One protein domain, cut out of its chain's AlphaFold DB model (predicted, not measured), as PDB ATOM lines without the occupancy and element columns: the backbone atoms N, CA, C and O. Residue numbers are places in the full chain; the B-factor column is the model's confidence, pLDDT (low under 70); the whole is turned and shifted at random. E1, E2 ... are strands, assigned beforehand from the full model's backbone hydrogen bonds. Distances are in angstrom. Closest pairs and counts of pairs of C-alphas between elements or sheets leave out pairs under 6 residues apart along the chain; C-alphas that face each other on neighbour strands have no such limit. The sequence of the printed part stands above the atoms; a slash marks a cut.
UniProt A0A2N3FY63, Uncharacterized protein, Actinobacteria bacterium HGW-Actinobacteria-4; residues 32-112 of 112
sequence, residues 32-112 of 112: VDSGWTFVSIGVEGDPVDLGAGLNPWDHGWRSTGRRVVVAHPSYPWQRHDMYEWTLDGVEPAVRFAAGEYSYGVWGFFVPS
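What this domain is: This is residues 32 to 112 of the 112 residues of an uncharacterized protein of Actinobacteria bacterium HGW-Actinobacteria-4 (UniProt A0A2N3FY63). One strongly twisted sheet of five strands is folded back on itself into two leaves, E1 with E5 facing E3 with E2, and E4 is the hinge between them; the fold stays open, as the edge strands E1 and E2 are not neighbours. A long link with no named element, residues 44 to 60, loops from the end of E1 to the start of E2. The printed part has 81 residues with five named strands, E1 to E5 along the chain, and no named helix; the class is all strand, and the sheet's order is E1 E5 E4 E3 E2, antiparallel throughout. It is compact, with a radius of gyration of the C-alphas of 11.9 A, and only just elongated, spanning 36 by 24 by 21 A.

Where its parts are: E1, residues 36 to 43, begins at C-alpha 36 (94.592, 152.852, 144.226) and is 20.6 A long. E2, residues 61 to 71, is the longest strand by residues, measures 22.6 A and bends by 91 degrees at residue 65. E3, residues 79 to 87, is 24.5 A long and begins at C-alpha 79 (102.401, 141.840, 145.037). E4, residues 95 to 102, measures 22.3 A. E5, residues 105 to 111, measures 20.7 A and ends at C-alpha 111 (94.093, 157.334, 145.036).

How they stand to each other: Edge strand E1 is antiparallel to E5 at 159 degrees, with N 37 and O 110 within hydrogen-bond range at 2.8 A. E5 and E4, a hairpin, are antiparallel at 156 degrees, with N 109 and O 97 at 2.9 A. E4 and E3, also a hairpin, are antiparallel at 134 degrees, with N 85 and O 96 at 2.8 A. E3 and edge strand E2, a third hairpin, are antiparallel at 152 degrees; N 64 and O 84 are 3.0 A apart before the bend, and N 70 and O 80 are 2.9 A apart after it. E2, E3, E4 and E5 form a meander, each strand the antiparallel neighbour of the one before. The two leaves of the folded sheet face each other with 18 pairs of C-alphas within 11 A. The closest C-alphas of E1 and E2 are those of Trp 36 and Val 70, at 7.9 A. E1 and E3 are apart, as are E2 and E5.

The domain as a whole: The two C-alphas farthest apart, those of Trp 77 and Gly 89, are 36.2 A from each other. The printed part has no cut and ends at residue 112, the chain's last. The link from E1 to E2 is long, with 17 residues; the link from E4 to E5 is tight, with 2. The mean pLDDT of the printed part is 95.4, and no printed residue is under 70.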
ATOM      1  N   VAL A  32      95.351 142.780 147.677       93.00
ATOM      2  CA  VAL A  32      95.720 144.144 147.277       93.00
ATOM      3  C   VAL A  32      94.858 145.142 148.036       93.00
ATOM      4  O   VAL A  32      93.668 144.897 148.252       93.00
ATOM      5  N   ASP A  33      95.445 146.271 148.403       95.50
ATOM      6  CA  ASP A  33      94.706 147.384 148.975       95.50
ATOM      7  C   ASP A  33      93.850 148.045 147.889       95.50
ATOM      8  O   ASP A  33      94.321 148.366 146.795       95.50
ATOM      9  N   SER A  34      92.566 148.240 148.183       93.25
ATOM     10  CA  SER A  34      91.645 148.943 147.292       93.25
ATOM     11  C   SER A  34      91.856 150.462 147.344       93.25
ATOM     12  O   SER A  34      92.486 150.994 148.259       93.25
ATOM     13  N   GLY A  35      91.307 151.176 146.356       95.25
ATOM     14  CA  GLY A  35      91.363 152.642 146.303       95.25
ATOM     15  C   GLY A  35      92.659 153.212 145.729       95.25
ATOM     16  O   GLY A  35      92.967 154.370 146.001       95.25
ATOM     17  N   TRP A  36      93.404 152.419 144.956       96.81
ATOM     18  CA  TRP A  36      94.592 152.852 144.226       96.81
ATOM     19  C   TRP A  36      94.473 152.512 142.743       96.81
ATOM     20  O   TRP A  36      94.203 151.370 142.368       96.81
ATOM     21  N   THR A  37      94.725 153.508 141.904       96.19
ATOM     22  CA  THR A  37      94.704 153.417 140.447       96.19
ATOM     23  C   THR A  37      96.130 153.463 139.924       96.19
ATOM     24  O   THR A  37      96.901 154.351 140.283       96.19
ATOM     25  N   PHE A  38      96.485 152.507 139.067       97.12
ATOM     26  CA  PHE A  38      97.775 152.490 138.384       97.12
ATOM     27  C   PHE A  38      97.920 153.695 137.448       97.12
ATOM     28  O   PHE A  38      97.012 153.980 136.668       97.12
ATOM     29  N   VAL A  39      99.072 154.363 137.510       97.75
ATOM     30  CA  VAL A  39      99.430 155.482 136.631       97.75
ATOM     31  C   VAL A  39     100.461 155.038 135.604       97.75
ATOM     32  O   VAL A  39     100.219 155.125 134.402       97.75
ATOM     33  N   SER A  40     101.617 154.561 136.066       97.44
ATOM     34  CA  SER A  40     102.738 154.247 135.183       97.44
ATOM     35  C   SER A  40     103.732 153.278 135.819       97.44
ATOM     36  O   SER A  40     103.829 153.137 137.040       97.44
ATOM     37  N   ILE A  41     104.477 152.605 134.945       96.94
ATOM     38  CA  ILE A  41     105.708 151.890 135.261       96.94
ATOM     39  C   ILE A  41     106.759 152.344 134.249       96.94
ATOM     40  O   ILE A  41     106.483 152.344 133.049       96.94
ATOM     41  N   GLY A  42     107.927 152.766 134.721       96.75
ATOM     42  CA  GLY A  42     108.956 153.368 133.873       96.75
ATOM     43  C   GLY A  42     110.317 153.388 134.547       96.75
ATOM     44  O   GLY A  42     110.445 152.969 135.701       96.75
ATOM     45  N   VAL A  43     111.337 153.846 133.825       97.69
ATOM     46  CA  VAL A  43     112.643 154.077 134.439       97.69
ATOM     47  C   VAL A  43     112.620 155.360 135.265       97.69
ATOM     48  O   VAL A  43     111.790 156.245 135.066       97.69
ATOM     49  N   GLU A  44     113.513 155.450 136.239       98.06
ATOM     50  CA  GLU A  44     113.666 156.631 137.078       98.06
ATOM     51  C   GLU A  44     113.843 157.895 136.222       98.06
ATOM     52  O   GLU A  44     114.673 157.938 135.311       98.06
ATOM     53  N   GLY A  45     113.036 158.917 136.513       97.12
ATOM     54  CA  GLY A  45     112.999 160.168 135.757       97.12
ATOM     55  C   GLY A  45     112.104 160.161 134.511       97.12
ATOM     56  O   GLY A  45     111.889 161.233 133.945       97.12
ATOM     57  N   ASP A  46     111.545 159.016 134.094       97.88
ATOM     58  CA  ASP A  46     110.552 158.999 133.013       97.88
ATOM     59  C   ASP A  46     109.346 159.881 133.382       97.88
ATOM     60  O   ASP A  46     108.911 159.859 134.539       97.88
ATOM     61  N   PRO A  47     108.764 160.633 132.427       97.81
ATOM     62  CA  PRO A  47     107.605 161.470 132.704       97.81
ATOM     63  C   PRO A  47     106.433 160.666 133.275       97.81
ATOM     64  O   PRO A  47     105.982 159.682 132.686       97.81
ATOM     65  N   VAL A  48     105.902 161.133 134.403       98.19
ATOM     66  CA  VAL A  48     104.694 160.601 135.042       98.19
ATOM     67  C   VAL A  48     103.717 161.751 135.241       98.19
ATOM     68  O   VAL A  48     104.130 162.841 135.608       98.19
ATOM     69  N   ASP A  49     102.427 161.525 135.003       97.38
ATOM     70  CA  ASP A  49     101.381 162.501 135.316       97.38
ATOM     71  C   ASP A  49     100.533 161.959 136.469       97.38
ATOM     72  O   ASP A  49      99.706 161.067 136.277       97.38
ATOM     73  N   LEU A  50     100.752 162.480 137.681       97.00
ATOM     74  CA  LEU A  50      99.930 162.151 138.855       97.00
ATOM     75  C   LEU A  50      98.556 162.846 138.832       97.00
ATOM     76  O   LEU A  50      97.762 162.680 139.758       97.00
ATOM     77  N   GLY A  51      98.275 163.622 137.787       94.12
ATOM     78  CA  GLY A  51      97.083 164.430 137.609       94.12
ATOM     79  C   GLY A  51      97.451 165.891 137.361       94.12
ATOM     80  O   GLY A  51      98.327 166.453 138.018       94.12
ATOM     81  N   ALA A  52      96.735 166.525 136.428       91.06
ATOM     82  CA  ALA A  52      96.907 167.934 136.066       91.06
ATOM     83  C   ALA A  52      98.335 168.319 135.615       91.06
ATOM     84  O   ALA A  52      98.719 169.483 135.729       91.06
ATOM     85  N   GLY A  53      99.107 167.369 135.071       94.94
ATOM     86  CA  GLY A  53     100.466 167.599 134.579       94.94
ATOM     87  C   GLY A  53     101.534 167.606 135.672       94.94
ATOM     88  O   GLY A  53     102.637 168.092 135.432       94.94
ATOM     89  N   LEU A  54     101.222 167.106 136.872       96.81
ATOM     90  CA  LEU A  54     102.167 167.049 137.983       96.81
ATOM     91  C   LEU A  54     103.085 165.836 137.854       96.81
ATOM     92  O   LEU A  54     102.674 164.696 138.095       96.81
ATOM     93  N   ASN A  55     104.343 166.112 137.524       97.94
ATOM     94  CA  ASN A  55     105.395 165.114 137.457       97.94
ATOM     95  C   ASN A  55     106.137 165.017 138.794       97.94
ATOM     96  O   ASN A  55     106.770 165.987 139.206       97.94
ATOM     97  N   PRO A  56     106.102 163.866 139.489       97.69
ATOM     98  CA  PRO A  56     106.668 163.738 140.822       97.69
ATOM     99  C   PRO A  56     108.174 163.985 140.849       97.69
ATOM    100  O   PRO A  56     108.683 164.454 141.862       97.69
ATOM    101  N   TRP A  57     108.889 163.715 139.757       97.81
ATOM    102  CA  TRP A  57     110.337 163.916 139.680       97.81
ATOM    103  C   TRP A  57     110.763 165.387 139.760       97.81
ATOM    104  O   TRP A  57     111.902 165.669 140.124       97.81
ATOM    105  N   ASP A  58     109.849 166.322 139.485       97.81
ATOM    106  CA  ASP A  58     110.107 167.764 139.562       97.81
ATOM    107  C   ASP A  58     109.964 168.319 140.998       97.81
ATOM    108  O   ASP A  58     110.163 169.514 141.234       97.81
ATOM    109  N   HIS A  59     109.637 167.467 141.977       97.56
ATOM    110  CA  HIS A  59     109.360 167.851 143.362       97.56
ATOM    111  C   HIS A  59     110.110 166.978 144.379       97.56
ATOM    112  O   HIS A  59     110.449 165.824 144.127       97.56
ATOM    113  N   GLY A  60     110.305 167.512 145.589       97.62
ATOM    114  CA  GLY A  60     110.686 166.701 146.748       97.62
ATOM    115  C   GLY A  60     109.533 165.797 147.195       97.62
ATOM    116  O   GLY A  60     108.366 166.167 147.056       97.62
ATOM    117  N   TRP A  61     109.841 164.601 147.705       97.44
ATOM    118  CA  TRP A  61     108.832 163.658 148.204       97.44
ATOM    119  C   TRP A  61     108.907 163.563 149.725       97.44
ATOM    120  O   TRP A  61     109.966 163.288 150.296       97.44
ATOM    121  N   ARG A  62     107.762 163.704 150.394       97.62
ATOM    122  CA  ARG A  62     107.628 163.470 151.833       97.62
ATOM    123  C   ARG A  62     106.935 162.140 152.079       97.62
ATOM    124  O   ARG A  62     105.826 161.908 151.603       97.62
ATOM    125  N   SER A  63     107.572 161.271 152.863       94.44
ATOM    126  CA  SER A  63     106.945 160.015 153.274       94.44
ATOM    127  C   SER A  63     105.779 160.286 154.215       94.44
ATOM    128  O   SER A  63     105.901 161.069 155.158       94.44
ATOM    129  N   THR A  64     104.676 159.576 154.009       96.12
ATOM    130  CA  THR A  64     103.561 159.541 154.966       96.12
ATOM    131  C   THR A  64     103.758 158.482 156.058       96.12
ATOM    132  O   THR A  64     102.969 158.405 156.997       96.12
ATOM    133  N   GLY A  65     104.781 157.625 155.928       96.31
ATOM    134  CA  GLY A  65     104.997 156.448 156.774       96.31
ATOM    135  C   GLY A  65     104.050 155.277 156.486       96.31
ATOM    136  O   GLY A  65     104.209 154.208 157.075       96.31
ATOM    137  N   ARG A  66     103.079 155.445 155.581       96.94
ATOM    138  CA  ARG A  66     102.143 154.394 155.178       96.94
ATOM    139  C   ARG A  66     102.690 153.601 153.997       96.94
ATOM    140  O   ARG A  66     103.464 154.110 153.184       96.94
ATOM    141  N   ARG A  67     102.252 152.349 153.910       96.56
ATOM    142  CA  ARG A  67     102.492 151.459 152.777       96.56
ATOM    143  C   ARG A  67     101.176 150.914 152.257       96.56
ATOM    144  O   ARG A  67     100.205 150.860 153.013       96.56
ATOM    145  N   VAL A  68     101.185 150.525 150.990       96.12
ATOM    146  CA  VAL A  68     100.052 149.916 150.300       96.12
ATOM    147  C   VAL A  68     100.525 148.717 149.493       96.12
ATOM    148  O   VAL A  68     101.590 148.763 148.877       96.12
ATOM    149  N   VAL A  69      99.738 147.649 149.496       96.44
ATOM    150  CA  VAL A  69      99.996 146.451 148.699       96.44
ATOM    151  C   VAL A  69      99.256 146.575 147.375       96.44
ATOM    152  O   VAL A  69      98.029 146.587 147.334       96.44
ATOM    153  N   VAL A  70      99.992 146.612 146.270       95.19
ATOM    154  CA  VAL A  70      99.425 146.672 144.913       95.19
ATOM    155  C   VAL A  70      99.805 145.439 144.105       95.19
ATOM    156  O   VAL A  70     100.817 144.780 144.367       95.19
ATOM    157  N   ALA A  71      98.995 145.113 143.100       92.94
ATOM    158  CA  ALA A  71      99.368 144.113 142.108       92.94
ATOM    159  C   ALA A  71     100.336 144.713 141.081       92.94
ATOM    160  O   ALA A  71     100.223 145.884 140.714       92.94
ATOM    161  N   HIS A  72     101.259 143.898 140.570       92.25
ATOM    162  CA  HIS A  72     102.036 144.293 139.397       92.25
ATOM    163  C   HIS A  72     101.103 144.442 138.177       92.25
ATOM    164  O   HIS A  72     100.338 143.513 137.895       92.25
ATOM    165  N   PRO A  73     101.181 145.541 137.402       89.31
ATOM    166  CA  PRO A  73     100.241 145.827 136.311       89.31
ATOM    167  C   PRO A  73     100.259 144.765 135.201       89.31
ATOM    168  O   PRO A  73      99.211 144.384 134.689       89.31
ATOM    169  N   SER A  74     101.436 144.238 134.849       89.00
ATOM    170  CA  SER A  74     101.578 143.188 133.820       89.00
ATOM    171  C   SER A  74     101.529 141.760 134.369       89.00
ATOM    172  O   SER A  74     101.415 140.814 133.595       89.00
ATOM    173  N   TYR A  75     101.635 141.589 135.690       87.25
ATOM    174  CA  TYR A  75     101.750 140.281 136.341       87.25
ATOM    175  C   TYR A  75     100.858 140.256 137.587       87.25
ATOM    176  O   TYR A  75     101.369 140.291 138.706       87.25
ATOM    177  N   PRO A  76      99.521 140.202 137.431       85.56
ATOM    178  CA  PRO A  76      98.574 140.513 138.505       85.56
ATOM    179  C   PRO A  76      98.576 139.561 139.706       85.56
ATOM    180  O   PRO A  76      97.829 139.789 140.650       85.56
ATOM    181  N   TRP A  77      99.386 138.502 139.701       82.44
ATOM    182  CA  TRP A  77      99.650 137.627 140.851       82.44
ATOM    183  C   TRP A  77     100.815 138.121 141.726       82.44
ATOM    184  O   TRP A  77     100.912 137.737 142.887       82.44
ATOM    185  N   GLN A  78     101.700 138.973 141.199       88.38
ATOM    186  CA  GLN A  78     102.795 139.570 141.963       88.38
ATOM    187  C   GLN A  78     102.265 140.719 142.823       88.38
ATOM    188  O   GLN A  78     101.376 141.468 142.405       88.38
ATOM    189  N   ARG A  79     102.785 140.830 144.046       91.56
ATOM    190  CA  ARG A  79     102.401 141.840 145.037       91.56
ATOM    191  C   ARG A  79     103.608 142.685 145.379       91.56
ATOM    192  O   ARG A  79     104.705 142.152 145.519       91.56
ATOM    193  N   HIS A  80     103.377 143.981 145.514       94.12
ATOM    194  CA  HIS A  80     104.421 144.944 145.810       94.12
ATOM    195  C   HIS A  80     103.962 145.876 146.917       94.12
ATOM    196  O   HIS A  80     102.882 146.460 146.830       94.12
ATOM    197  N   ASP A  81     104.803 146.007 147.937       95.38
ATOM    198  CA  ASP A  81     104.675 147.032 148.961       95.38
ATOM    199  C   ASP A  81     105.195 148.358 148.403       95.38
ATOM    200  O   ASP A  81     106.397 148.525 148.190       95.38
ATOM    201  N   MET A  82     104.293 149.309 148.191       96.81
ATOM    202  CA  MET A  82     104.628 150.668 147.776       96.81
ATOM    203  C   MET A  82     104.503 151.612 148.963       96.81
ATOM    204  O   MET A  82     103.592 151.479 149.781       96.81
ATOM    205  N   TYR A  83     105.402 152.585 149.067       98.06
ATOM    206  CA  TYR A  83     105.258 153.645 150.058       98.06
ATOM    207  C   TYR A  83     104.299 154.707 149.547       98.06
ATOM    208  O   TYR A  83     104.299 155.034 148.362       98.06
ATOM    209  N   GLU A  84     103.513 155.270 150.454       98.31
ATOM    210  CA  GLU A  84     102.691 156.436 150.169       98.31
ATOM    211  C   GLU A  84     103.466 157.728 150.476       98.31
ATOM    212  O   GLU A  84     104.025 157.904 151.569       98.31
ATOM    213  N   TRP A  85     103.430 158.654 149.522       98.50
ATOM    214  CA  TRP A  85     104.163 159.912 149.509       98.50
ATOM    215  C   TRP A  85     103.234 161.105 149.275       98.50
ATOM    216  O   TRP A  85     102.141 160.967 148.719       98.50
ATOM    217  N   THR A  86     103.704 162.289 149.662       98.19
ATOM    218  CA  THR A  86     103.184 163.574 149.184       98.19
ATOM    219  C   THR A  86     104.271 164.392 148.501       98.19
ATOM    220  O   THR A  86     105.452 164.246 148.822       98.19
ATOM    221  N   LEU A  87     103.879 165.253 147.558       97.75
ATOM    222  CA  LEU A  87     104.798 166.191 146.908       97.75
ATOM    223  C   LEU A  87     105.028 167.430 147.780       97.75
ATOM    224  O   LEU A  87     104.094 167.996 148.348       97.75
ATOM    225  N   ASP A  88     106.278 167.872 147.861       96.31
ATOM    226  CA  ASP A  88     106.656 169.119 148.513       96.31
ATOM    227  C   ASP A  88     106.277 170.340 147.672       96.31
ATOM    228  O   ASP A  88     106.506 170.388 146.463       96.31
ATOM    229  N   GLY A  89     105.737 171.367 148.335       94.19
ATOM    230  CA  GLY A  89     105.420 172.652 147.703       94.19
ATOM    231  C   GLY A  89     104.192 172.640 146.785       94.19
ATOM    232  O   GLY A  89     103.964 173.628 146.092       94.19
ATOM    233  N   VAL A  90     103.405 171.560 146.785       95.44
ATOM    234  CA  VAL A  90     102.165 171.429 146.006       95.44
ATOM    235  C   VAL A  90     100.956 171.527 146.934       95.44
ATOM    236  O   VAL A  90     100.862 170.785 147.909       95.44
ATOM    237  N   GLU A  91     100.018 172.422 146.604       92.81
ATOM    238  CA  GLU A  91      98.748 172.594 147.316       92.81
ATOM    239  C   GLU A  91      97.553 172.550 146.338       92.81
ATOM    240  O   GLU A  91      97.598 173.220 145.302       92.81
ATOM    241  N   PRO A  92      96.469 171.815 146.650       91.50
ATOM    242  CA  PRO A  92      96.333 170.932 147.809       91.50
ATOM    243  C   PRO A  92      97.320 169.758 147.744       91.50
ATOM    244  O   PRO A  92      97.730 169.347 146.659       91.50
ATOM    245  N   ALA A  93      97.696 169.220 148.906       92.75
ATOM    246  CA  ALA A  93      98.631 168.102 148.984       92.75
ATOM    247  C   ALA A  93      98.211 166.928 148.077       92.75
ATOM    248  O   ALA A  93      97.156 166.317 148.267       92.75
ATOM    249  N   VAL A  94      99.072 166.584 147.119       95.88
ATOM    250  CA  VAL A  94      98.884 165.437 146.221       95.88
ATOM    251  C   VAL A  94      99.497 164.198 146.856       95.88
ATOM    252  O   VAL A  94     100.676 164.199 147.207       95.88
ATOM    253  N   ARG A  95      98.685 163.147 147.008       97.00
ATOM    254  CA  ARG A  95      99.099 161.831 147.513       97.00
ATOM    255  C   ARG A  95      99.286 160.869 146.351       97.00
ATOM    256  O   ARG A  95      98.457 160.829 145.448       97.00
ATOM    257  N   PHE A  96     100.322 160.051 146.425       98.38
ATOM    258  CA  PHE A  96     100.575 158.970 145.478       98.38
ATOM    259  C   PHE A  96     101.312 157.833 146.183       98.38
ATOM    260  O   PHE A  96     101.929 158.040 147.229       98.38
ATOM    261  N   ALA A  97     101.240 156.627 145.635       98.31
ATOM    262  CA  ALA A  97     102.052 155.505 146.069       98.31
ATOM    263  C   ALA A  97     103.114 155.204 145.013       98.31
ATOM    264  O   ALA A  97     102.814 155.160 143.818       98.31
ATOM    265  N   ALA A  98     104.352 155.015 145.464       98.19
ATOM    266  CA  ALA A  98     105.476 154.714 144.593       98.19
ATOM    267  C   ALA A  98     106.516 153.820 145.272       98.19
ATOM    268  O   ALA A  98     106.712 153.862 146.495       98.19
ATOM    269  N   GLY A  99     107.201 153.033 144.450       96.75
ATOM    270  CA  GLY A  99     108.301 152.168 144.854       96.75
ATOM    271  C   GLY A  99     108.975 151.508 143.655       96.75
ATOM    272  O   GLY A  99     108.439 151.501 142.543       96.75
ATOM    273  N   GLU A 100     110.163 150.961 143.898       95.50
ATOM    274  CA  GLU A 100     110.940 150.260 142.882       95.50
ATOM    275  C   GLU A 100     110.436 148.825 142.680       95.50
ATOM    276  O   GLU A 100     110.325 148.038 143.623       95.50
ATOM    277  N   TYR A 101     110.184 148.462 141.425       92.81
ATOM    278  CA  TYR A 101     110.001 147.074 140.996       92.81
ATOM    279  C   TYR A 101     111.341 146.368 140.779       92.81
ATOM    280  O   TYR A 101     111.476 145.169 141.025       92.81
ATOM    281  N   SER A 102     112.330 147.111 140.293       91.75
ATOM    282  CA  SER A 102     113.722 146.699 140.150       91.75
ATOM    283  C   SER A 102     114.603 147.948 140.153       91.75
ATOM    284  O   SER A 102     114.087 149.060 140.234       91.75
ATOM    285  N   TYR A 103     115.922 147.774 140.085       94.62
ATOM    286  CA  TYR A 103     116.873 148.884 140.131       94.62
ATOM    287  C   TYR A 103     116.539 149.968 139.091       94.62
ATOM    288  O   TYR A 103     116.658 149.723 137.887       94.62
ATOM    289  N   GLY A 104     116.110 151.143 139.565       95.44
ATOM    290  CA  GLY A 104     115.723 152.272 138.722       95.44
ATOM    291  C   GLY A 104     114.434 152.072 137.917       95.44
ATOM    292  O   GLY A 104     114.173 152.871 137.027       95.44
ATOM    293  N   VAL A 105     113.628 151.037 138.185       97.12
ATOM    294  CA  VAL A 105     112.299 150.843 137.576       97.12
ATOM    295  C   VAL A 105     111.233 151.099 138.625       97.12
ATOM    296  O   VAL A 105     111.103 150.338 139.583       97.12
ATOM    297  N   TRP A 106     110.435 152.137 138.414       97.81
ATOM    298  CA  TRP A 106     109.479 152.655 139.382       97.81
ATOM    299  C   TRP A 106     108.040 152.416 138.946       97.81
ATOM    300  O   TRP A 106     107.708 152.537 137.768       97.81
ATOM    301  N   GLY A 107     107.184 152.089 139.912       97.69
ATOM    302  CA  GLY A 107     105.732 152.055 139.757       97.69
ATOM    303  C   GLY A 107     105.063 153.230 140.447       97.69
ATOM    304  O   GLY A 107     105.460 153.581 141.556       97.69
ATOM    305  N   PHE A 108     104.017 153.777 139.828       98.31
ATOM    306  CA  PHE A 108     103.238 154.893 140.361       98.31
ATOM    307  C   PHE A 108     101.747 154.584 140.383       98.31
ATOM    308  O   PHE A 108     101.178 154.075 139.414       98.31
ATOM    309  N   PHE A 109     101.114 154.940 141.496       98.12
ATOM    310  CA  PHE A 109      99.684 154.802 141.724       98.12
ATOM    311  C   PHE A 109      99.139 156.062 142.396       98.12
ATOM    312  O   PHE A 109      99.817 156.681 143.215       98.12
ATOM    313  N   VAL A 110      97.892 156.412 142.106       97.69
ATOM    314  CA  VAL A 110      97.170 157.519 142.756       97.69
ATOM    315  C   VAL A 110      95.916 156.996 143.446       97.69
ATOM    316  O   VAL A 110      95.412 155.945 143.043       97.69
ATOM    317  N   PRO A 111      95.395 157.677 144.478       96.19
ATOM    318  CA  PRO A 111      94.093 157.334 145.036       96.19
ATOM    319  C   PRO A 111      92.996 157.331 143.955       96.19
ATOM    320  O   PRO A 111      93.004 158.197 143.078       96.19
ATOM    321  N   SER A 112      92.087 156.350 144.004       91.00
ATOM    322  CA  SER A 112      90.925 156.245 143.099       91.00
ATOM    323  C   SER A 112      89.811 157.241 143.414       91.00
ATOM    324  O   SER A 112      89.637 157.590 144.604       91.00
TER     325      SER A 112